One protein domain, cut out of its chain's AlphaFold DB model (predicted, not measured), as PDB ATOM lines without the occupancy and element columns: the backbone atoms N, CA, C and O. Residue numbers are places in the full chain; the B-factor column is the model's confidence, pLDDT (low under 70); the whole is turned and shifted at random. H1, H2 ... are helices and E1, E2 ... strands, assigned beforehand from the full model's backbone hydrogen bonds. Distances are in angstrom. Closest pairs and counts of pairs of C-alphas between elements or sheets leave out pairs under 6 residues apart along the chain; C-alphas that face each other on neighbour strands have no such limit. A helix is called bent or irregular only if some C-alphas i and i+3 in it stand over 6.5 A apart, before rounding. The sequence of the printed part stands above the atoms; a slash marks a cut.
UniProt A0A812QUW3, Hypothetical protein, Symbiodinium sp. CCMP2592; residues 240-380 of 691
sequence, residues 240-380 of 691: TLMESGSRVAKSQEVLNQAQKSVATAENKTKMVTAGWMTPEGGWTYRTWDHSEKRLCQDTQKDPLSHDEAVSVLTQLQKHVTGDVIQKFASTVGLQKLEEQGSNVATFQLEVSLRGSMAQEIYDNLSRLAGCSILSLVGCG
ATOM      1  N   THR A 240     -29.961 -17.604   2.056       37.53
ATOM      2  CA  THR A 240     -29.379 -18.808   2.666       37.53
ATOM      3  C   THR A 240     -28.795 -18.505   4.050       37.53
ATOM      4  O   THR A 240     -28.924 -19.325   4.958       37.53
ATOM      5  N   LEU A 241     -28.218 -17.310   4.250       31.69
ATOM      6  CA  LEU A 241     -27.732 -16.814   5.547       31.69
ATOM      7  C   LEU A 241     -28.860 -16.537   6.556       31.69
ATOM      8  O   LEU A 241     -28.665 -16.745   7.748       31.69
ATOM      9  N   MET A 242     -30.051 -16.110   6.119       31.72
ATOM     10  CA  MET A 242     -31.173 -15.841   7.032       31.72
ATOM     11  C   MET A 242     -31.875 -17.125   7.508       31.72
ATOM     12  O   MET A 242     -32.267 -17.220   8.673       31.72
ATOM     13  N   GLU A 243     -31.991 -18.139   6.644       43.06
ATOM     14  CA  GLU A 243     -32.601 -19.430   6.991       43.06
ATOM     15  C   GLU A 243     -31.656 -20.326   7.808       43.06
ATOM     16  O   GLU A 243     -32.080 -20.933   8.796       43.06
ATOM     17  N   SER A 244     -30.361 -20.343   7.470       44.06
ATOM     18  CA  SER A 244     -29.331 -20.898   8.361       44.06
ATOM     19  C   SER A 244     -29.230 -20.090   9.659       44.06
ATOM     20  O   SER A 244     -29.104 -20.685  10.723       44.06
ATOM     21  N   GLY A 245     -29.420 -18.768   9.610       41.84
ATOM     22  CA  GLY A 245     -29.374 -17.870  10.765       41.84
ATOM     23  C   GLY A 245     -30.372 -18.213  11.872       41.84
ATOM     24  O   GLY A 245     -29.977 -18.275  13.029       41.84
ATOM     25  N   SER A 246     -31.639 -18.516  11.560       51.34
ATOM     26  CA  SER A 246     -32.630 -18.914  12.585       51.34
ATOM     27  C   SER A 246     -32.343 -20.298  13.197       51.34
ATOM     28  O   SER A 246     -32.622 -20.537  14.375       51.34
ATOM     29  N   ARG A 247     -31.757 -21.208  12.408       59.59
ATOM     30  CA  ARG A 247     -31.438 -22.590  12.809       59.59
ATOM     31  C   ARG A 247     -30.171 -22.636  13.676       59.59
ATOM     32  O   ARG A 247     -30.195 -23.221  14.755       59.59
ATOM     33  N   VAL A 248     -29.135 -21.909  13.255       56.28
ATOM     34  CA  VAL A 248     -27.912 -21.607  14.017       56.28
ATOM     35  C   VAL A 248     -28.241 -20.822  15.287       56.28
ATOM     36  O   VAL A 248     -27.662 -21.096  16.331       56.28
ATOM     37  N   ALA A 249     -29.207 -19.897  15.246       56.59
ATOM     38  CA  ALA A 249     -29.609 -19.126  16.422       56.59
ATOM     39  C   ALA A 249     -30.202 -20.001  17.534       56.59
ATOM     40  O   ALA A 249     -29.942 -19.738  18.703       56.59
ATOM     41  N   LYS A 250     -30.951 -21.068  17.209       70.25
ATOM     42  CA  LYS A 250     -31.486 -21.981  18.234       70.25
ATOM     43  C   LYS A 250     -30.407 -22.865  18.854       70.25
ATOM     44  O   LYS A 250     -30.387 -22.997  20.072       70.25
ATOM     45  N   SER A 251     -29.497 -23.438  18.061       77.88
ATOM     46  CA  SER A 251     -28.373 -24.212  18.614       77.88
ATOM     47  C   SER A 251     -27.411 -23.326  19.410       77.88
ATOM     48  O   SER A 251     -26.955 -23.730  20.475       77.88
ATOM     49  N   GLN A 252     -27.165 -22.096  18.945       79.69
ATOM     50  CA  GLN A 252     -26.373 -21.098  19.666       79.69
ATOM     51  C   GLN A 252     -27.042 -20.686  20.979       79.69
ATOM     52  O   GLN A 252     -26.358 -20.528  21.985       79.69
ATOM     53  N   GLU A 253     -28.366 -20.525  21.000       84.56
ATOM     54  CA  GLU A 253     -29.080 -20.185  22.230       84.56
ATOM     55  C   GLU A 253     -29.008 -21.324  23.250       84.56
ATOM     56  O   GLU A 253     -28.677 -21.076  24.406       84.56
ATOM     57  N   VAL A 254     -29.219 -22.578  22.829       86.75
ATOM     58  CA  VAL A 254     -29.027 -23.743  23.714       86.75
ATOM     59  C   VAL A 254     -27.606 -23.766  24.263       86.75
ATOM     60  O   VAL A 254     -27.425 -23.960  25.462       86.75
ATOM     61  N   LEU A 255     -26.606 -23.528  23.414       90.19
ATOM     62  CA  LEU A 255     -25.203 -23.503  23.814       90.19
ATOM     63  C   LEU A 255     -24.926 -22.403  24.851       90.19
ATOM     64  O   LEU A 255     -24.338 -22.675  25.897       90.19
ATOM     65  N   ASN A 256     -25.414 -21.185  24.608       89.38
ATOM     66  CA  ASN A 256     -25.280 -20.061  25.533       89.38
ATOM     67  C   ASN A 256     -25.950 -20.354  26.881       89.38
ATOM     68  O   ASN A 256     -25.394 -20.044  27.936       89.38
ATOM     69  N   GLN A 257     -27.148 -20.943  26.866       88.81
ATOM     70  CA  GLN A 257     -27.873 -21.288  28.088       88.81
ATOM     71  C   GLN A 257     -27.211 -22.445  28.831       88.81
ATOM     72  O   GLN A 257     -27.107 -22.399  30.056       88.81
ATOM     73  N   ALA A 258     -26.694 -23.443  28.113       90.50
ATOM     74  CA  ALA A 258     -25.945 -24.539  28.709       90.50
ATOM     75  C   ALA A 258     -24.710 -24.002  29.437       90.50
ATOM     76  O   ALA A 258     -24.515 -24.320  30.608       90.50
ATOM     77  N   GLN A 259     -23.946 -23.104  28.812       92.19
ATOM     78  CA  GLN A 259     -22.799 -22.453  29.450       92.19
ATOM     79  C   GLN A 259     -23.210 -21.627  30.680       92.19
ATOM     80  O   GLN A 259     -22.611 -21.763  31.744       92.19
ATOM     81  N   LYS A 260     -24.282 -20.825  30.594       91.12
ATOM     82  CA  LYS A 260     -24.804 -20.040  31.733       91.12
ATOM     83  C   LYS A 260     -25.293 -20.906  32.895       91.12
ATOM     84  O   LYS A 260     -25.129 -20.528  34.057       91.12
ATOM     85  N   SER A 261     -25.896 -22.055  32.594       87.81
ATOM     86  CA  SER A 261     -26.444 -22.974  33.597       87.81
ATOM     87  C   SER A 261     -25.367 -23.629  34.464       87.81
ATOM     88  O   SER A 261     -25.638 -23.962  35.614       87.81
ATOM     89  N   VAL A 262     -24.136 -23.735  33.953       90.88
ATOM     90  CA  VAL A 262     -22.988 -24.282  34.692       90.88
ATOM     91  C   VAL A 262     -21.985 -23.218  35.141       90.88
ATOM     92  O   VAL A 262     -21.087 -23.527  35.918       90.88
ATOM     93  N   ALA A 263     -22.142 -21.967  34.695       89.69
ATOM     94  CA  ALA A 263     -21.226 -20.867  35.006       89.69
ATOM     95  C   ALA A 263     -21.128 -20.555  36.510       89.69
ATOM     96  O   ALA A 263     -20.100 -20.062  36.966       89.69
ATOM     97  N   THR A 264     -22.181 -20.833  37.285       91.94
ATOM     98  CA  THR A 264     -22.187 -20.655  38.744       91.94
ATOM     99  C   THR A 264     -22.620 -21.938  39.450       91.94
ATOM    100  O   THR A 264     -23.485 -22.675  38.969       91.94
ATOM    101  N   ALA A 265     -22.050 -22.193  40.631       92.00
ATOM    102  CA  ALA A 265     -22.415 -23.348  41.455       92.00
ATOM    103  C   ALA A 265     -23.901 -23.330  41.861       92.00
ATOM    104  O   ALA A 265     -24.539 -24.380  41.945       92.00
ATOM    105  N   GLU A 266     -24.475 -22.140  42.055       93.75
ATOM    106  CA  GLU A 266     -25.897 -21.963  42.349       93.75
ATOM    107  C   GLU A 266     -26.778 -22.424  41.177       93.75
ATOM    108  O   GLU A 266     -27.716 -23.197  41.379       93.75
ATOM    109  N   ASN A 267     -26.458 -22.016  39.943       90.19
ATOM    110  CA  ASN A 267     -27.208 -22.435  38.759       90.19
ATOM    111  C   ASN A 267     -27.084 -23.942  38.525       90.19
ATOM    112  O   ASN A 267     -28.096 -24.602  38.284       90.19
ATOM    113  N   LYS A 268     -25.879 -24.504  38.697       93.06
ATOM    114  CA  LYS A 268     -25.670 -25.955  38.623       93.06
ATOM    115  C   LYS A 268     -26.535 -26.680  39.658       93.06
ATOM    116  O   LYS A 268     -27.221 -27.638  39.316       93.06
ATOM    117  N   THR A 269     -26.583 -26.185  40.896       94.06
ATOM    118  CA  THR A 269     -27.415 -26.761  41.968       94.06
ATOM    119  C   THR A 269     -28.904 -26.711  41.621       94.06
ATOM    120  O   THR A 269     -29.616 -27.686  41.860       94.06
ATOM    121  N   LYS A 270     -29.384 -25.629  40.990       93.38
ATOM    122  CA  LYS A 270     -30.767 -25.537  40.488       93.38
ATOM    123  C   LYS A 270     -31.057 -26.596  39.420       93.38
ATOM    124  O   LYS A 270     -32.091 -27.253  39.502       93.38
ATOM    125  N   MET A 271     -30.143 -26.812  38.471       94.31
ATOM    126  CA  MET A 271     -30.299 -27.839  37.427       94.31
ATOM    127  C   MET A 271     -30.271 -29.263  37.992       94.31
ATOM    128  O   MET A 271     -31.045 -30.113  37.550       94.31
ATOM    129  N   VAL A 272     -29.429 -29.516  38.998       95.19
ATOM    130  CA  VAL A 272     -29.390 -30.798  39.721       95.19
ATOM    131  C   VAL A 272     -30.682 -31.018  40.508       95.19
ATOM    132  O   VAL A 272     -31.285 -32.082  40.417       95.19
ATOM    133  N   THR A 273     -31.171 -29.991  41.207       94.31
ATOM    134  CA  THR A 273     -32.437 -30.050  41.962       94.31
ATOM    135  C   THR A 273     -33.636 -30.295  41.041       94.31
ATOM    136  O   THR A 273     -34.561 -31.015  41.405       94.31
ATOM    137  N   ALA A 274     -33.613 -29.740  39.826       91.19
ATOM    138  CA  ALA A 274     -34.634 -29.968  38.803       91.19
ATOM    139  C   ALA A 274     -34.536 -31.350  38.124       91.19
ATOM    140  O   ALA A 274     -35.380 -31.675  37.284       91.19
ATOM    141  N   GLY A 275     -33.511 -32.149  38.445       93.94
ATOM    142  CA  GLY A 275     -33.252 -33.445  37.817       93.94
ATOM    143  C   GLY A 275     -32.865 -33.335  36.342       93.94
ATOM    144  O   GLY A 275     -33.165 -34.234  35.565       93.94
ATOM    145  N   TRP A 276     -32.287 -32.205  35.919       94.44
ATOM    146  CA  TRP A 276     -31.807 -32.008  34.543       94.44
ATOM    147  C   TRP A 276     -30.329 -32.352  34.409       94.44
ATOM    148  O   TRP A 276     -29.871 -32.692  33.318       94.44
ATOM    149  N   MET A 277     -29.583 -32.264  35.505       96.81
ATOM    150  CA  MET A 277     -28.180 -32.638  35.560       96.81
ATOM    151  C   MET A 277     -27.916 -33.568  36.739       96.81
ATOM    152  O   MET A 277     -28.579 -33.479  37.770       96.81
ATOM    153  N   THR A 278     -26.911 -34.425  36.609       96.56
ATOM    154  CA  THR A 278     -26.365 -35.177  37.739       96.56
ATOM    155  C   THR A 278     -25.434 -34.295  38.583       96.56
ATOM    156  O   THR A 278     -24.940 -33.274  38.084       96.56
ATOM    157  N   PRO A 279     -25.148 -34.657  39.849       94.25
ATOM    158  CA  PRO A 279     -24.190 -33.930  40.688       94.25
ATOM    159  C   PRO A 279     -22.809 -33.766  40.027       94.25
ATOM    160  O   PRO A 279     -22.177 -32.707  40.122       94.25
ATOM    161  N   GLU A 280     -22.375 -34.774  39.269       94.88
ATOM    162  CA  GLU A 280     -21.109 -34.797  38.529       94.88
ATOM    163  C   GLU A 280     -21.110 -33.790  37.369       94.88
ATOM    164  O   GLU A 280     -20.060 -33.298  36.966       94.88
ATOM    165  N   GLY A 281     -22.289 -33.376  36.901       93.62
ATOM    166  CA  GLY A 281     -22.458 -32.388  35.841       93.62
ATOM    167  C   GLY A 281     -22.832 -32.970  34.477       93.62
ATOM    168  O   GLY A 281     -22.690 -32.271  33.476       93.62
ATOM    169  N   GLY A 282     -23.297 -34.221  34.418       96.62
ATOM    170  CA  GLY A 282     -23.847 -34.815  33.197       96.62
ATOM    171  C   GLY A 282     -25.311 -34.430  32.986       96.62
ATOM    172  O   GLY A 282     -26.075 -34.356  33.942       96.62
ATOM    173  N   TRP A 283     -25.722 -34.196  31.745       97.50
ATOM    174  CA  TRP A 283     -27.104 -33.936  31.348       97.50
ATOM    175  C   TRP A 283     -27.889 -35.244  31.249       97.50
ATOM    176  O   TRP A 283     -27.527 -36.148  30.499       97.50
ATOM    177  N   THR A 284     -28.974 -35.359  32.008       97.75
ATOM    178  CA  THR A 284     -29.784 -36.582  32.077       97.75
ATOM    179  C   THR A 284     -30.717 -36.727  30.873       97.75
ATOM    180  O   THR A 284     -31.268 -35.736  30.387       97.75
ATOM    181  N   TYR A 285     -31.002 -37.957  30.454       96.88
ATOM    182  CA  TYR A 285     -32.077 -38.229  29.497       96.88
ATOM    183  C   TYR A 285     -33.427 -38.336  30.203       96.88
ATOM    184  O   TYR A 285     -33.503 -38.700  31.378       96.88
ATOM    185  N   ARG A 286     -34.502 -37.985  29.499       92.94
ATOM    186  CA  ARG A 286     -35.873 -38.049  30.004       92.94
ATOM    187  C   ARG A 286     -36.761 -38.791  29.019       92.94
ATOM    188  O   ARG A 286     -36.695 -38.550  27.816       92.94
ATOM    189  N   THR A 287     -37.626 -39.642  29.551       91.81
ATOM    190  CA  THR A 287     -38.654 -40.357  28.796       91.81
ATOM    191  C   THR A 287     -40.034 -40.015  29.347       91.81
ATOM    192  O   THR A 287     -40.175 -39.603  30.502       91.81
ATOM    193  N   TRP A 288     -41.062 -40.113  28.508       89.62
ATOM    194  CA  TRP A 288     -42.433 -39.870  28.937       89.62
ATOM    195  C   TRP A 288     -42.963 -41.092  29.683       89.62
ATOM    196  O   TRP A 288     -43.086 -42.170  29.105       89.62
ATOM    197  N   ASP A 289     -43.306 -40.915  30.955       88.31
ATOM    198  CA  ASP A 289     -44.002 -41.934  31.725       88.31
ATOM    199  C   ASP A 289     -45.512 -41.783  31.508       88.31
ATOM    200  O   ASP A 289     -46.137 -40.808  31.939       88.31
ATOM    201  N   HIS A 290     -46.113 -42.755  30.819       81.69
ATOM    202  CA  HIS A 290     -47.549 -42.770  30.547       81.69
ATOM    203  C   HIS A 290     -48.400 -42.934  31.811       81.69
ATOM    204  O   HIS A 290     -49.537 -42.456  31.829       81.69
ATOM    205  N   SER A 291     -47.869 -43.591  32.845       87.69
ATOM    206  CA  SER A 291     -48.587 -43.838  34.094       87.69
ATOM    207  C   SER A 291     -48.703 -42.557  34.920       87.69
ATOM    208  O   SER A 291     -49.799 -42.174  35.328       87.69
ATOM    209  N   GLU A 292     -47.595 -41.832  35.066       87.38
ATOM    210  CA  GLU A 292     -47.536 -40.584  35.828       87.38
ATOM    211  C   GLU A 292     -47.863 -39.339  34.989       87.38
ATOM    212  O   GLU A 292     -48.004 -38.243  35.535       87.38
ATOM    213  N   LYS A 293     -47.989 -39.490  33.664       83.88
ATOM    214  CA  LYS A 293     -48.214 -38.405  32.691       83.88
ATOM    215  C   LYS A 293     -47.211 -37.256  32.849       83.88
ATOM    216  O   LYS A 293     -47.581 -36.080  32.799       83.88
ATOM    217  N   ARG A 294     -45.936 -37.593  33.047       86.19
ATOM    218  CA  ARG A 294     -44.836 -36.623  33.157       86.19
ATOM    219  C   ARG A 294     -43.546 -37.174  32.557       86.19
ATOM    220  O   ARG A 294     -43.397 -38.372  32.352       86.19
ATOM    221  N   LEU A 295     -42.599 -36.279  32.281       85.69
ATOM    222  CA  LEU A 295     -41.248 -36.659  31.867       85.69
ATOM    223  C   LEU A 295     -40.437 -37.106  33.090       85.69
ATOM    224  O   LEU A 295     -40.101 -36.274  33.939       85.69
ATOM    225  N   CYS A 296     -40.083 -38.385  33.138       93.88
ATOM    226  CA  CYS A 296     -39.240 -38.987  34.169       93.88
ATOM    227  C   CYS A 296     -37.812 -39.177  33.641       93.88
ATOM    228  O   CYS A 296     -37.585 -39.153  32.430       93.88
ATOM    229  N   GLN A 297     -36.836 -39.316  34.538       95.62
ATOM    230  CA  GLN A 297     -35.452 -39.589  34.146       95.62
ATOM    231  C   GLN A 297     -35.353 -40.988  33.523       95.62
ATOM    232  O   GLN A 297     -35.864 -41.955  34.083       95.62
ATOM    233  N   ASP A 298     -34.696 -41.085  32.372       95.12
ATOM    234  CA  ASP A 298     -34.393 -42.354  31.717       95.12
ATOM    235  C   ASP A 298     -33.120 -42.943  32.339       95.12
ATOM    236  O   ASP A 298     -32.023 -42.423  32.141       95.12
ATOM    237  N   THR A 299     -33.273 -44.006  33.131       94.56
ATOM    238  CA  THR A 299     -32.156 -44.696  33.795       94.56
ATOM    239  C   THR A 299     -31.441 -45.694  32.885       94.56
ATOM    240  O   THR A 299     -30.461 -46.290  33.319       94.56
ATOM    241  N   GLN A 300     -31.926 -45.927  31.658       94.88
ATOM    242  CA  GLN A 300     -31.281 -46.844  30.708       94.88
ATOM    243  C   GLN A 300     -30.179 -46.172  29.887       94.88
ATOM    244  O   GLN A 300     -29.388 -46.864  29.248       94.88
ATOM    245  N   LYS A 301     -30.128 -44.836  29.882       94.31
ATOM    246  CA  LYS A 301     -29.126 -44.057  29.156       94.31
ATOM    247  C   LYS A 301     -28.203 -43.334  30.119       94.31
ATOM    248  O   LYS A 301     -28.661 -42.608  31.001       94.31
ATOM    249  N   ASP A 302     -26.905 -43.472  29.883       96.81
ATOM    250  CA  ASP A 302     -25.907 -42.725  30.635       96.81
ATOM    251  C   ASP A 302     -26.042 -41.213  30.368       96.81
ATOM    252  O   ASP A 302     -26.290 -40.808  29.227       96.81
ATOM    253  N   PRO A 303     -25.891 -40.357  31.394       97.19
ATOM    254  CA  PRO A 303     -25.927 -38.907  31.228       97.19
ATOM    255  C   PRO A 303     -24.875 -38.403  30.230       97.19
ATOM    256  O   PRO A 303     -23.725 -38.836  30.249       97.19
ATOM    257  N   LEU A 304     -25.243 -37.428  29.398       97.19
ATOM    258  CA  LEU A 304     -24.332 -36.796  28.441       97.19
ATOM    259  C   LEU A 304     -23.447 -35.775  29.163       97.19
ATOM    260  O   LEU A 304     -23.966 -34.815  29.733       97.19
ATOM    261  N   SER A 305     -22.123 -35.936  29.142       97.06
ATOM    262  CA  SER A 305     -21.237 -34.984  29.827       97.06
ATOM    263  C   SER A 305     -21.383 -33.562  29.260       97.06
ATOM    264  O   SER A 305     -21.739 -33.369  28.094       97.06
ATOM    265  N   HIS A 306     -21.126 -32.543  30.084       95.12
ATOM    266  CA  HIS A 306     -21.261 -31.150  29.649       95.12
ATOM    267  C   HIS A 306     -20.368 -30.830  28.438       95.12
ATOM    268  O   HIS A 306     -20.839 -30.219  27.477       95.12
ATOM    269  N   ASP A 307     -19.118 -31.297  28.453       95.00
ATOM    270  CA  ASP A 307     -18.150 -31.059  27.378       95.00
ATOM    271  C   ASP A 307     -18.573 -31.735  26.068       95.00
ATOM    272  O   ASP A 307     -18.492 -31.132  24.994       95.00
ATOM    273  N   GLU A 308     -19.101 -32.960  26.138       96.19
ATOM    274  CA  GLU A 308     -19.659 -33.624  24.960       96.19
ATOM    275  C   GLU A 308     -20.888 -32.896  24.430       96.19
ATOM    276  O   GLU A 308     -21.013 -32.722  23.220       96.19
ATOM    277  N   ALA A 309     -21.782 -32.433  25.305       95.00
ATOM    278  CA  ALA A 309     -22.970 -31.701  24.889       95.00
ATOM    279  C   ALA A 309     -22.606 -30.388  24.173       95.00
ATOM    280  O   ALA A 309     -23.167 -30.079  23.120       95.00
ATOM    281  N   VAL A 310     -21.619 -29.651  24.692       94.88
ATOM    282  CA  VAL A 310     -21.054 -28.454  24.049       94.88
ATOM    283  C   VAL A 310     -20.432 -28.795  22.693       94.88
ATOM    284  O   VAL A 310     -20.682 -28.087  21.713       94.88
ATOM    285  N   SER A 311     -19.668 -29.887  22.608       95.44
ATOM    286  CA  SER A 311     -19.064 -30.357  21.356       95.44
ATOM    287  C   SER A 311     -20.125 -30.682  20.298       95.44
ATOM    288  O   SER A 311     -20.070 -30.155  19.186       95.44
ATOM    289  N   VAL A 312     -21.153 -31.454  20.666       94.94
ATOM    290  CA  VAL A 312     -22.273 -31.825  19.786       94.94
ATOM    291  C   VAL A 312     -23.030 -30.582  19.300       94.94
ATOM    292  O   VAL A 312     -23.282 -30.439  18.104       94.94
ATOM    293  N   LEU A 313     -23.352 -29.640  20.193       93.06
ATOM    294  CA  LEU A 313     -24.038 -28.392  19.825       93.06
ATOM    295  C   LEU A 313     -23.194 -27.514  18.890       93.06
ATOM    296  O   LEU A 313     -23.729 -26.935  17.944       93.06
ATOM    297  N   THR A 314     -21.881 -27.454  19.114       92.69
ATOM    298  CA  THR A 314     -20.940 -26.711  18.259       92.69
ATOM    299  C   THR A 314     -20.829 -27.348  16.870       92.69
ATOM    300  O   THR A 314     -20.815 -26.642  15.860       92.69
ATOM    301  N   GLN A 315     -20.804 -28.682  16.788       90.94
ATOM    302  CA  GLN A 315     -20.819 -29.407  15.513       90.94
ATOM    303  C   GLN A 315     -22.123 -29.170  14.747       90.94
ATOM    304  O   GLN A 315     -22.083 -28.830  13.564       90.94
ATOM    305  N   LEU A 316     -23.277 -29.258  15.419       89.69
ATOM    306  CA  LEU A 316     -24.570 -28.937  14.808       89.69
ATOM    307  C   LEU A 316     -24.580 -27.504  14.265       89.69
ATOM    308  O   LEU A 316     -24.964 -27.282  13.120       89.69
ATOM    309  N   GLN A 317     -24.081 -26.538  15.035       87.56
ATOM    310  CA  GLN A 317     -23.996 -25.149  14.595       87.56
ATOM    311  C   GLN A 317     -23.156 -24.979  13.320       87.56
ATOM    312  O   GLN A 317     -23.523 -24.221  12.424       87.56
ATOM    313  N   LYS A 318     -22.026 -25.686  13.238       86.50
ATOM    314  CA  LYS A 318     -21.095 -25.601  12.111       86.50
ATOM    315  C   LYS A 318     -21.645 -26.247  10.840       86.50
ATOM    316  O   LYS A 318     -21.312 -25.807   9.740       86.50
ATOM    317  N   HIS A 319     -22.447 -27.298  10.984       83.88
ATOM    318  CA  HIS A 319     -22.778 -28.192   9.877       83.88
ATOM    319  C   HIS A 319     -24.231 -28.097   9.403       83.88
ATOM    320  O   HIS A 319     -24.538 -28.585   8.315       83.88
ATOM    321  N   VAL A 320     -25.129 -27.472  10.174       81.31
ATOM    322  CA  VAL A 320     -26.541 -27.299   9.801       81.31
ATOM    323  C   VAL A 320     -26.667 -26.287   8.656       81.31
ATOM    324  O   VAL A 320     -26.868 -25.088   8.842       81.31
ATOM    325  N   THR A 321     -26.546 -26.794   7.432       78.75
ATOM    326  CA  THR A 321     -26.752 -26.052   6.184       78.75
ATOM    327  C   THR A 321     -28.075 -26.454   5.523       78.75
ATOM    328  O   THR A 321     -28.721 -27.433   5.913       78.75
ATOM    329  N   GLY A 322     -28.503 -25.684   4.516       69.31
ATOM    330  CA  GLY A 322     -29.740 -25.951   3.770       69.31
ATOM    331  C   GLY A 322     -29.773 -27.318   3.076       69.31
ATOM    332  O   GLY A 322     -30.848 -27.875   2.895       69.31
ATOM    333  N   ASP A 323     -28.611 -27.901   2.769       75.50
ATOM    334  CA  ASP A 323     -28.518 -29.203   2.096       75.50
ATOM    335  C   ASP A 323     -28.764 -30.386   3.052       75.50
ATOM    336  O   ASP A 323     -29.168 -31.471   2.624       75.50
ATOM    337  N   VAL A 324     -28.539 -30.188   4.357       79.44
ATOM    338  CA  VAL A 324     -28.705 -31.237   5.372       79.44
ATOM    339  C   VAL A 324     -30.108 -31.218   5.970       79.44
ATOM    340  O   VAL A 324     -30.722 -32.272   6.092       79.44
ATOM    341  N   ILE A 325     -30.660 -30.050   6.301       79.50
ATOM    342  CA  ILE A 325     -32.039 -29.954   6.803       79.50
ATOM    343  C   ILE A 325     -32.988 -29.664   5.642       79.50
ATOM    344  O   ILE A 325     -33.088 -28.526   5.183       79.50
ATOM    345  N   GLN A 326     -33.735 -30.691   5.244       75.75
ATOM    346  CA  GLN A 326     -34.686 -30.664   4.133       75.75
ATOM    347  C   GLN A 326     -35.980 -29.928   4.501       75.75
ATOM    348  O   GLN A 326     -36.571 -29.237   3.673       75.75
ATOM    349  N   LYS A 327     -36.416 -30.028   5.763       77.94
ATOM    350  CA  LYS A 327     -37.644 -29.375   6.233       77.94
ATOM    351  C   LYS A 327     -37.573 -29.056   7.715       77.94
ATOM    352  O   LYS A 327     -37.167 -29.891   8.513       77.94
ATOM    353  N   PHE A 328     -38.045 -27.875   8.094       79.19
ATOM    354  CA  PHE A 328     -38.316 -27.537   9.487       79.19
ATOM    355  C   PHE A 328     -39.587 -26.694   9.564       79.19
ATOM    356  O   PHE A 328     -39.596 -25.541   9.134       79.19
ATOM    357  N   ALA A 329     -40.681 -27.275  10.052       73.81
ATOM    358  CA  ALA A 329     -41.981 -26.608  10.079       73.81
ATOM    359  C   ALA A 329     -42.825 -27.060  11.270       73.81
ATOM    360  O   ALA A 329     -42.717 -28.200  11.711       73.81
ATOM    361  N   SER A 330     -43.695 -26.184  11.773       77.00
ATOM    362  CA  SER A 330     -44.688 -26.587  12.771       77.00
ATOM    363  C   SER A 330     -45.687 -27.570  12.151       77.00
ATOM    364  O   SER A 330     -46.165 -27.353  11.037       77.00
ATOM    365  N   THR A 331     -46.010 -28.640  12.871       71.81
ATOM    366  CA  THR A 331     -47.029 -29.635  12.478       71.81
ATOM    367  C   THR A 331     -48.440 -29.046  12.496       71.81
ATOM    368  O   THR A 331     -49.309 -29.473  11.737       71.81
ATOM    369  N   VAL A 332     -48.653 -28.020  13.325       76.19
ATOM    370  CA  VAL A 332     -49.897 -27.258  13.443       76.19
ATOM    371  C   VAL A 332     -49.584 -25.781  13.210       76.19
ATOM    372  O   VAL A 332     -48.612 -25.257  13.752       76.19
ATOM    373  N   GLY A 333     -50.373 -25.084  12.392       75.31
ATOM    374  CA  GLY A 333     -50.188 -23.642  12.196       75.31
ATOM    375  C   GLY A 333     -50.305 -22.882  13.522       75.31
ATOM    376  O   GLY A 333     -51.191 -23.189  14.313       75.31
ATOM    377  N   LEU A 334     -49.439 -21.888  13.756       68.19
ATOM    378  CA  LEU A 334     -49.399 -21.124  15.018       68.19
ATOM    379  C   LEU A 334     -50.759 -20.511  15.383       68.19
ATOM    380  O   LEU A 334     -51.173 -20.609  16.528       68.19
ATOM    381  N   GLN A 335     -51.502 -20.007  14.394       70.12
ATOM    382  CA  GLN A 335     -52.862 -19.493  14.589       70.12
ATOM    383  C   GLN A 335     -53.798 -20.535  15.226       70.12
ATOM    384  O   GLN A 335     -54.575 -20.223  16.118       70.12
ATOM    385  N   LYS A 336     -53.698 -21.798  14.802       68.50
ATOM    386  CA  LYS A 336     -54.521 -22.880  15.345       68.50
ATOM    387  C   LYS A 336     -54.078 -23.278  16.757       68.50
ATOM    388  O   LYS A 336     -54.914 -23.699  17.543       68.50
ATOM    389  N   LEU A 337     -52.791 -23.136  17.087       70.75
ATOM    390  CA  LEU A 337     -52.296 -23.335  18.455       70.75
ATOM    391  C   LEU A 337     -52.797 -22.232  19.398       70.75
ATOM    392  O   LEU A 337     -53.219 -22.550  20.507       70.75
ATOM    393  N   GLU A 338     -52.822 -20.978  18.934       73.56
ATOM    394  CA  GLU A 338     -53.400 -19.840  19.664       73.56
ATOM    395  C   GLU A 338     -54.905 -20.027  19.901       73.56
ATOM    396  O   GLU A 338     -55.366 -19.919  21.034       73.56
ATOM    397  N   GLU A 339     -55.663 -20.396  18.863       78.50
ATOM    398  CA  GLU A 339     -57.102 -20.689  18.965       78.50
ATOM    399  C   GLU A 339     -57.403 -21.846  19.935       78.50
ATOM    400  O   GLU A 339     -58.455 -21.871  20.572       78.50
ATOM    401  N   GLN A 340     -56.480 -22.805  20.068       79.88
ATOM    402  CA  GLN A 340     -56.596 -23.950  20.976       79.88
ATOM    403  C   GLN A 340     -56.081 -23.665  22.394       79.88
ATOM    404  O   GLN A 340     -56.179 -24.543  23.252       79.88
ATOM    405  N   GLY A 341     -55.505 -22.484  22.648       80.31
ATOM    406  CA  GLY A 341     -54.842 -22.169  23.917       80.31
ATOM    407  C   GLY A 341     -53.667 -23.103  24.234       80.31
ATOM    408  O   GLY A 341     -53.335 -23.306  25.402       80.31
ATOM    409  N   SER A 342     -53.064 -23.725  23.213       74.06
ATOM    410  CA  SER A 342     -51.940 -24.639  23.401       74.06
ATOM    411  C   SER A 342     -50.651 -23.849  23.577       74.06
ATOM    412  O   SER A 342     -50.204 -23.152  22.669       74.06
ATOM    413  N   ASN A 343     -49.994 -24.042  24.717       72.00
ATOM    414  CA  ASN A 343     -48.681 -23.456  24.998       72.00
ATOM    415  C   ASN A 343     -47.520 -24.289  24.424       72.00
ATOM    416  O   ASN A 343     -46.355 -23.995  24.685       72.00
ATOM    417  N   VAL A 344     -47.824 -25.355  23.675       68.88
ATOM    418  CA  VAL A 344     -46.837 -26.276  23.103       68.88
ATOM    419  C   VAL A 344     -47.029 -26.354  21.593       68.88
ATOM    420  O   VAL A 344     -48.120 -26.656  21.108       68.88
ATOM    421  N   ALA A 345     -45.947 -26.108  20.853       70.31
ATOM    422  CA  ALA A 345     -45.891 -26.232  19.402       70.31
ATOM    423  C   ALA A 345     -44.975 -27.397  19.007       70.31
ATOM    424  O   ALA A 345     -43.787 -27.404  19.332       70.31
ATOM    425  N   THR A 346     -45.514 -28.370  18.273       73.44
ATOM    426  CA  THR A 346     -44.737 -29.508  17.767       73.44
ATOM    427  C   THR A 346     -44.175 -29.185  16.389       73.44
ATOM    428  O   THR A 346     -44.932 -28.918  15.454       73.44
ATOM    429  N   PHE A 347     -42.855 -29.253  16.241       74.31
ATOM    430  CA  PHE A 347     -42.166 -29.044  14.968       74.31
ATOM    431  C   PHE A 347     -41.734 -30.373  14.353       74.31
ATOM    432  O   PHE A 347     -41.255 -31.263  15.049       74.31
ATOM    433  N   GLN A 348     -41.876 -30.480  13.035       75.38
ATOM    434  CA  GLN A 348     -41.314 -31.551  12.228       75.38
ATOM    435  C   GLN A 348     -39.971 -31.082  11.659       75.38
ATOM    436  O   GLN A 348     -39.913 -30.053  10.980       75.38
ATOM    437  N   LEU A 349     -38.914 -31.848  11.927       79.81
ATOM    438  CA  LEU A 349     -37.582 -31.673  11.358       79.81
ATOM    439  C   LEU A 349     -37.281 -32.868  10.443       79.81
ATOM    440  O   LEU A 349     -37.254 -34.000  10.912       79.81
ATOM    441  N   GLU A 350     -37.066 -32.623   9.153       80.31
ATOM    442  CA  GLU A 350     -36.608 -33.634   8.197       80.31
ATOM    443  C   GLU A 350     -35.138 -33.360   7.871       80.31
ATOM    444  O   GLU A 350     -34.780 -32.281   7.385       80.31
ATOM    445  N   VAL A 351     -34.290 -34.345   8.158       79.25
ATOM    446  CA  VAL A 351     -32.847 -34.302   7.914       79.25
ATOM    447  C   VAL A 351     -32.536 -35.268   6.777       79.25
ATOM    448  O   VAL A 351     -33.038 -36.388   6.739       79.25
ATOM    449  N   SER A 352     -31.729 -34.821   5.824       78.44
ATOM    450  CA  SER A 352     -31.163 -35.674   4.789       78.44
ATOM    451  C   SER A 352     -30.290 -36.743   5.442       78.44
ATOM    452  O   SER A 352     -29.507 -36.440   6.329       78.44
ATOM    453  N   LEU A 353     -30.369 -37.983   4.970       75.62
ATOM    454  CA  LEU A 353     -29.393 -39.027   5.316       75.62
ATOM    455  C   LEU A 353     -28.293 -39.147   4.248       75.62
ATOM    456  O   LEU A 353     -27.531 -40.109   4.213       75.62
ATOM    457  N   ARG A 354     -28.234 -38.195   3.307       72.94
ATOM    458  CA  ARG A 354     -27.309 -38.246   2.171       72.94
ATOM    459  C   ARG A 354     -26.015 -37.511   2.503       72.94
ATOM    460  O   ARG A 354     -26.021 -36.295   2.673       72.94
ATOM    461  N   GLY A 355     -24.912 -38.254   2.484       80.75
ATOM    462  CA  GLY A 355     -23.563 -37.742   2.717       80.75
ATOM    463  C   GLY A 355     -23.136 -37.855   4.181       80.75
ATOM    464  O   GLY A 355     -23.961 -37.822   5.090       80.75
ATOM    465  N   SER A 356     -21.825 -37.969   4.407       84.25
ATOM    466  CA  SER A 356     -21.243 -38.151   5.745       84.25
ATOM    467  C   SER A 356     -21.613 -37.028   6.716       84.25
ATOM    468  O   SER A 356     -21.898 -37.290   7.875       84.25
ATOM    469  N   MET A 357     -21.700 -35.792   6.219       84.50
ATOM    470  CA  MET A 357     -22.100 -34.624   7.008       84.50
ATOM    471  C   MET A 357     -23.532 -34.732   7.549       84.50
ATOM    472  O   MET A 357     -23.830 -34.318   8.665       84.50
ATOM    473  N   ALA A 358     -24.439 -35.264   6.731       82.38
ATOM    474  CA  ALA A 358     -25.844 -35.374   7.083       82.38
ATOM    475  C   ALA A 358     -26.067 -36.518   8.086       82.38
ATOM    476  O   ALA A 358     -26.836 -36.362   9.033       82.38
ATOM    477  N   GLN A 359     -25.300 -37.606   7.935       82.94
ATOM    478  CA  GLN A 359     -25.215 -38.677   8.924       82.94
ATOM    479  C   GLN A 359     -24.665 -38.168  10.263       82.94
ATOM    480  O   GLN A 359     -25.273 -38.415  11.294       82.94
ATOM    481  N   GLU A 360     -23.583 -37.385  10.256       88.69
ATOM    482  CA  GLU A 360     -23.006 -36.807  11.477       88.69
ATOM    483  C   GLU A 360     -24.008 -35.895  12.205       88.69
ATOM    484  O   GLU A 360     -24.135 -35.941  13.428       88.69
ATOM    485  N   ILE A 361     -24.789 -35.103  11.462       87.75
ATOM    486  CA  ILE A 361     -25.878 -34.302  12.040       87.75
ATOM    487  C   ILE A 361     -26.990 -35.181  12.598       87.75
ATOM    488  O   ILE A 361     -27.491 -34.894  13.684       87.75
ATOM    489  N   TYR A 362     -27.388 -36.227  11.879       87.56
ATOM    490  CA  TYR A 362     -28.394 -37.168  12.355       87.56
ATOM    491  C   TYR A 362     -27.949 -37.853  13.653       87.56
ATOM    492  O   TYR A 362     -28.725 -37.901  14.608       87.56
ATOM    493  N   ASP A 363     -26.702 -38.312  13.726       88.94
ATOM    494  CA  ASP A 363     -26.135 -38.957  14.911       88.94
ATOM    495  C   ASP A 363     -26.085 -37.969  16.084       88.94
ATOM    496  O   ASP A 363     -26.519 -38.283  17.191       88.94
ATOM    497  N   ASN A 364     -25.658 -36.730  15.832       92.94
ATOM    498  CA  ASN A 364     -25.635 -35.661  16.830       92.94
ATOM    499  C   ASN A 364     -27.039 -35.273  17.330       92.94
ATOM    500  O   ASN A 364     -27.243 -35.104  18.532       92.94
ATOM    501  N   LEU A 365     -28.034 -35.175  16.443       89.31
ATOM    502  CA  LEU A 365     -29.429 -34.939  16.828       89.31
ATOM    503  C   LEU A 365     -30.011 -36.125  17.601       89.31
ATOM    504  O   LEU A 365     -30.725 -35.917  18.579       89.31
ATOM    505  N   SER A 366     -29.668 -37.353  17.209       88.06
ATOM    506  CA  SER A 366     -30.079 -38.578  17.900       88.06
ATOM    507  C   SER A 366     -29.482 -38.662  19.304       88.06
ATOM    508  O   SER A 366     -30.171 -39.069  20.237       88.06
ATOM    509  N   ARG A 367     -28.236 -38.204  19.487       91.69
ATOM    510  CA  ARG A 367     -27.610 -38.060  20.811       91.69
ATOM    511  C   ARG A 367     -28.312 -37.011  21.670       91.69
ATOM    512  O   ARG A 367     -28.459 -37.216  22.862       91.69
ATOM    513  N   LEU A 368     -28.769 -35.895  21.103       92.75
ATOM    514  CA  LEU A 368     -29.504 -34.883  21.877       92.75
ATOM    515  C   LEU A 368     -30.978 -35.248  22.117       92.75
ATOM    516  O   LEU A 368     -31.620 -34.648  22.981       92.75
ATOM    517  N   ALA A 369     -31.531 -36.212  21.380       89.25
ATOM    518  CA  ALA A 369     -32.928 -36.605  21.497       89.25
ATOM    519  C   ALA A 369     -33.241 -37.150  22.902       89.25
ATOM    520  O   ALA A 369     -32.657 -38.127  23.369       89.25
ATOM    521  N   GLY A 370     -34.183 -36.494  23.584       87.81
ATOM    522  CA  GLY A 370     -34.552 -36.817  24.964       87.81
ATOM    523  C   GLY A 370     -33.559 -36.319  26.020       87.81
ATOM    524  O   GLY A 370     -33.792 -36.546  27.202       87.81
ATOM    525  N   CYS A 371     -32.481 -35.626  25.642       95.44
ATOM    526  CA  CYS A 371     -31.545 -35.035  26.595       95.44
ATOM    527  C   CYS A 371     -32.141 -33.768  27.228       95.44
ATOM    528  O   CYS A 371     -32.692 -32.900  26.540       95.44
ATOM    529  N   SER A 372     -32.011 -33.629  28.549       95.31
ATOM    530  CA  SER A 372     -32.539 -32.495  29.317       95.31
ATOM    531  C   SER A 372     -31.988 -31.142  28.861       95.31
ATOM    532  O   SER A 372     -32.692 -30.142  28.999       95.31
ATOM    533  N   ILE A 373     -30.797 -31.100  28.249       94.38
ATOM    534  CA  ILE A 373     -30.166 -29.869  27.749       94.38
ATOM    535  C   ILE A 373     -31.053 -29.100  26.757       94.38
ATOM    536  O   ILE A 373     -31.059 -27.870  26.746       94.38
ATOM    537  N   LEU A 374     -31.877 -29.797  25.965       90.19
ATOM    538  CA  LEU A 374     -32.804 -29.154  25.028       90.19
ATOM    539  C   LEU A 374     -33.967 -28.435  25.735       90.19
ATOM    540  O   LEU A 374     -34.608 -27.568  25.139       90.19
ATOM    541  N   SER A 375     -34.212 -28.731  27.015       86.88
ATOM    542  CA  SER A 375     -35.242 -28.064  27.828       86.88
ATOM    543  C   SER A 375     -34.865 -26.622  28.181       86.88
ATOM    544  O   SER A 375     -35.742 -25.820  28.506       86.88
ATOM    545  N   LEU A 376     -33.584 -26.253  28.057       84.25
ATOM    546  CA  LEU A 376     -33.097 -24.895  28.325       84.25
ATOM    547  C   LEU A 376     -33.729 -23.841  27.401       84.25
ATOM    548  O   LEU A 376     -33.886 -22.691  27.807       84.25
ATOM    549  N   VAL A 377     -34.161 -24.235  26.196       73.31
ATOM    550  CA  VAL A 377     -34.863 -23.343  25.251       73.31
ATOM    551  C   VAL A 377     -36.189 -22.841  25.828       73.31
ATOM    552  O   VAL A 377     -36.583 -21.708  25.559       73.31
ATOM    553  N   GLY A 378     -36.864 -23.650  26.652       58.28
ATOM    554  CA  GLY A 378     -38.136 -23.283  27.283       58.28
ATOM    555  C   GLY A 378     -37.987 -22.320  28.467       58.28
ATOM    556  O   GLY A 378     -38.861 -21.489  28.691       58.28
ATOM    557  N   CYS A 379     -36.869 -22.377  29.202       45.78
ATOM    558  CA  CYS A 379     -36.647 -21.536  30.386       45.78
ATOM    559  C   CYS A 379     -36.278 -20.082  30.062       45.78
ATOM    560  O   CYS A 379     -36.614 -19.184  30.830       45.78
ATOM    561  N   GLY A 380     -35.614 -19.823  28.933       40.53
ATOM    562  CA  GLY A 380     -35.207 -18.464  28.550       40.53
ATOM    563  C   GLY A 380     -36.366 -17.558  28.113       40.53
ATOM    564  O   GLY A 380     -36.262 -16.335  28.206       40.53
TER     565      GLY A 380
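What this domain is: This is residues 240 to 380 of the 691 residues of the protein "Hypothetical protein" of Symbiodinium sp. CCMP2592 (UniProt A0A812QUW3). Helix H3 packs side by side between H1 and H5, and two small two-stranded ribbons, E1 with E2 and E3 with E4, extend from the same side of these three helices, well separated from each other. H6 crosses H1 on that side, H2 turns off at the end of H1, and H4 lies at the far end of the E3 and E4 arm. The printed part has 141 residues with six named helices and four named strands, in the order H1 H2 E1 E2 H3 E3 H4 E4 H5 H6; both sheets are antiparallel and the class is mixed, helices and strands. It is compact, with a radius of gyration of the C-alphas of 16.1 A, and spans 40 by 39 by 28 A.

Where its parts are: H1, residues 240 to 262, begins with C-alpha 240 at (-29.379, -18.808, 2.666), is 33.1 A long and has a kink of 33 degrees near residue 247. H2 is residues 265 to 273, E1 286 to 289 and E2 294 to 297. H3, residues 306 to 319, is 20.0 A long, from C-alpha 306 at (-21.261, -31.150, 29.649). E3 is residues 325 to 330, H4 334 to 339 and E4 347 to 351. H5, residues 356 to 368, is 18.4 A long. H6, residues 372 to 380, ends with C-alpha 380 at (-35.207, -18.464, 28.550).

How they stand to each other: H1 is the hub, touching three helices. H1 and H2 touch only at the corner, with residues 260 to 262 of H1 alone; the closest C-alphas, of Val 262 and Lys 268, are 5.0 A apart. Residues 248 to 258 of H1 alone touch H3, at a shallow tilt of 8 degrees, opposite ways; the closest C-alphas are those of Val 248 and Gln 317, 5.3 A. Residues 250 to 258 of H1 alone touch H6, about perpendicular at 80 degrees; the closest C-alphas are those of Val 254 and Val 377, 6.0 A. H3 touches H5, with the C-alphas of Val 312 and Asn 364 closest at 5.9 A, at a tilt of 38 degrees, only just steep, opposite ways. Helix packing is mostly crossed, but only just: of 3 pairs 1 is at a shallow tilt. H1 and H5 are apart. E1 and E2 form an antiparallel hairpin, with N 287 and O 296 at 2.9 A. E3 and E4 are antiparallel, with N 350 and O 327 at 2.8 A. The closest C-alphas of E4 and H5, those of Val 351 and Tyr 362, are 6.9 A apart. Every O i to N i+4 pair is within hydrogen-bond range in H2, H3, H4 and H5, against 18 of 19 in H1 and 0 of 5 in H6, where 4 of 6 O i to N i+3 pairs are. H6 is neither bent nor irregular, but only just: C-alphas 374 and 377 are 6.2 A apart.

The domain as a whole: The two C-alphas farthest apart, of Thr 240 and Ser 291, are 44.5 A apart. The printed part has no cut, and the link from H2 to E1, residues 274 to 285, is long. Mean pLDDT of the printed part is 82.7; it is under 70 at residues 240 to 249, 322, 334, 336, 344 and 378 to 380.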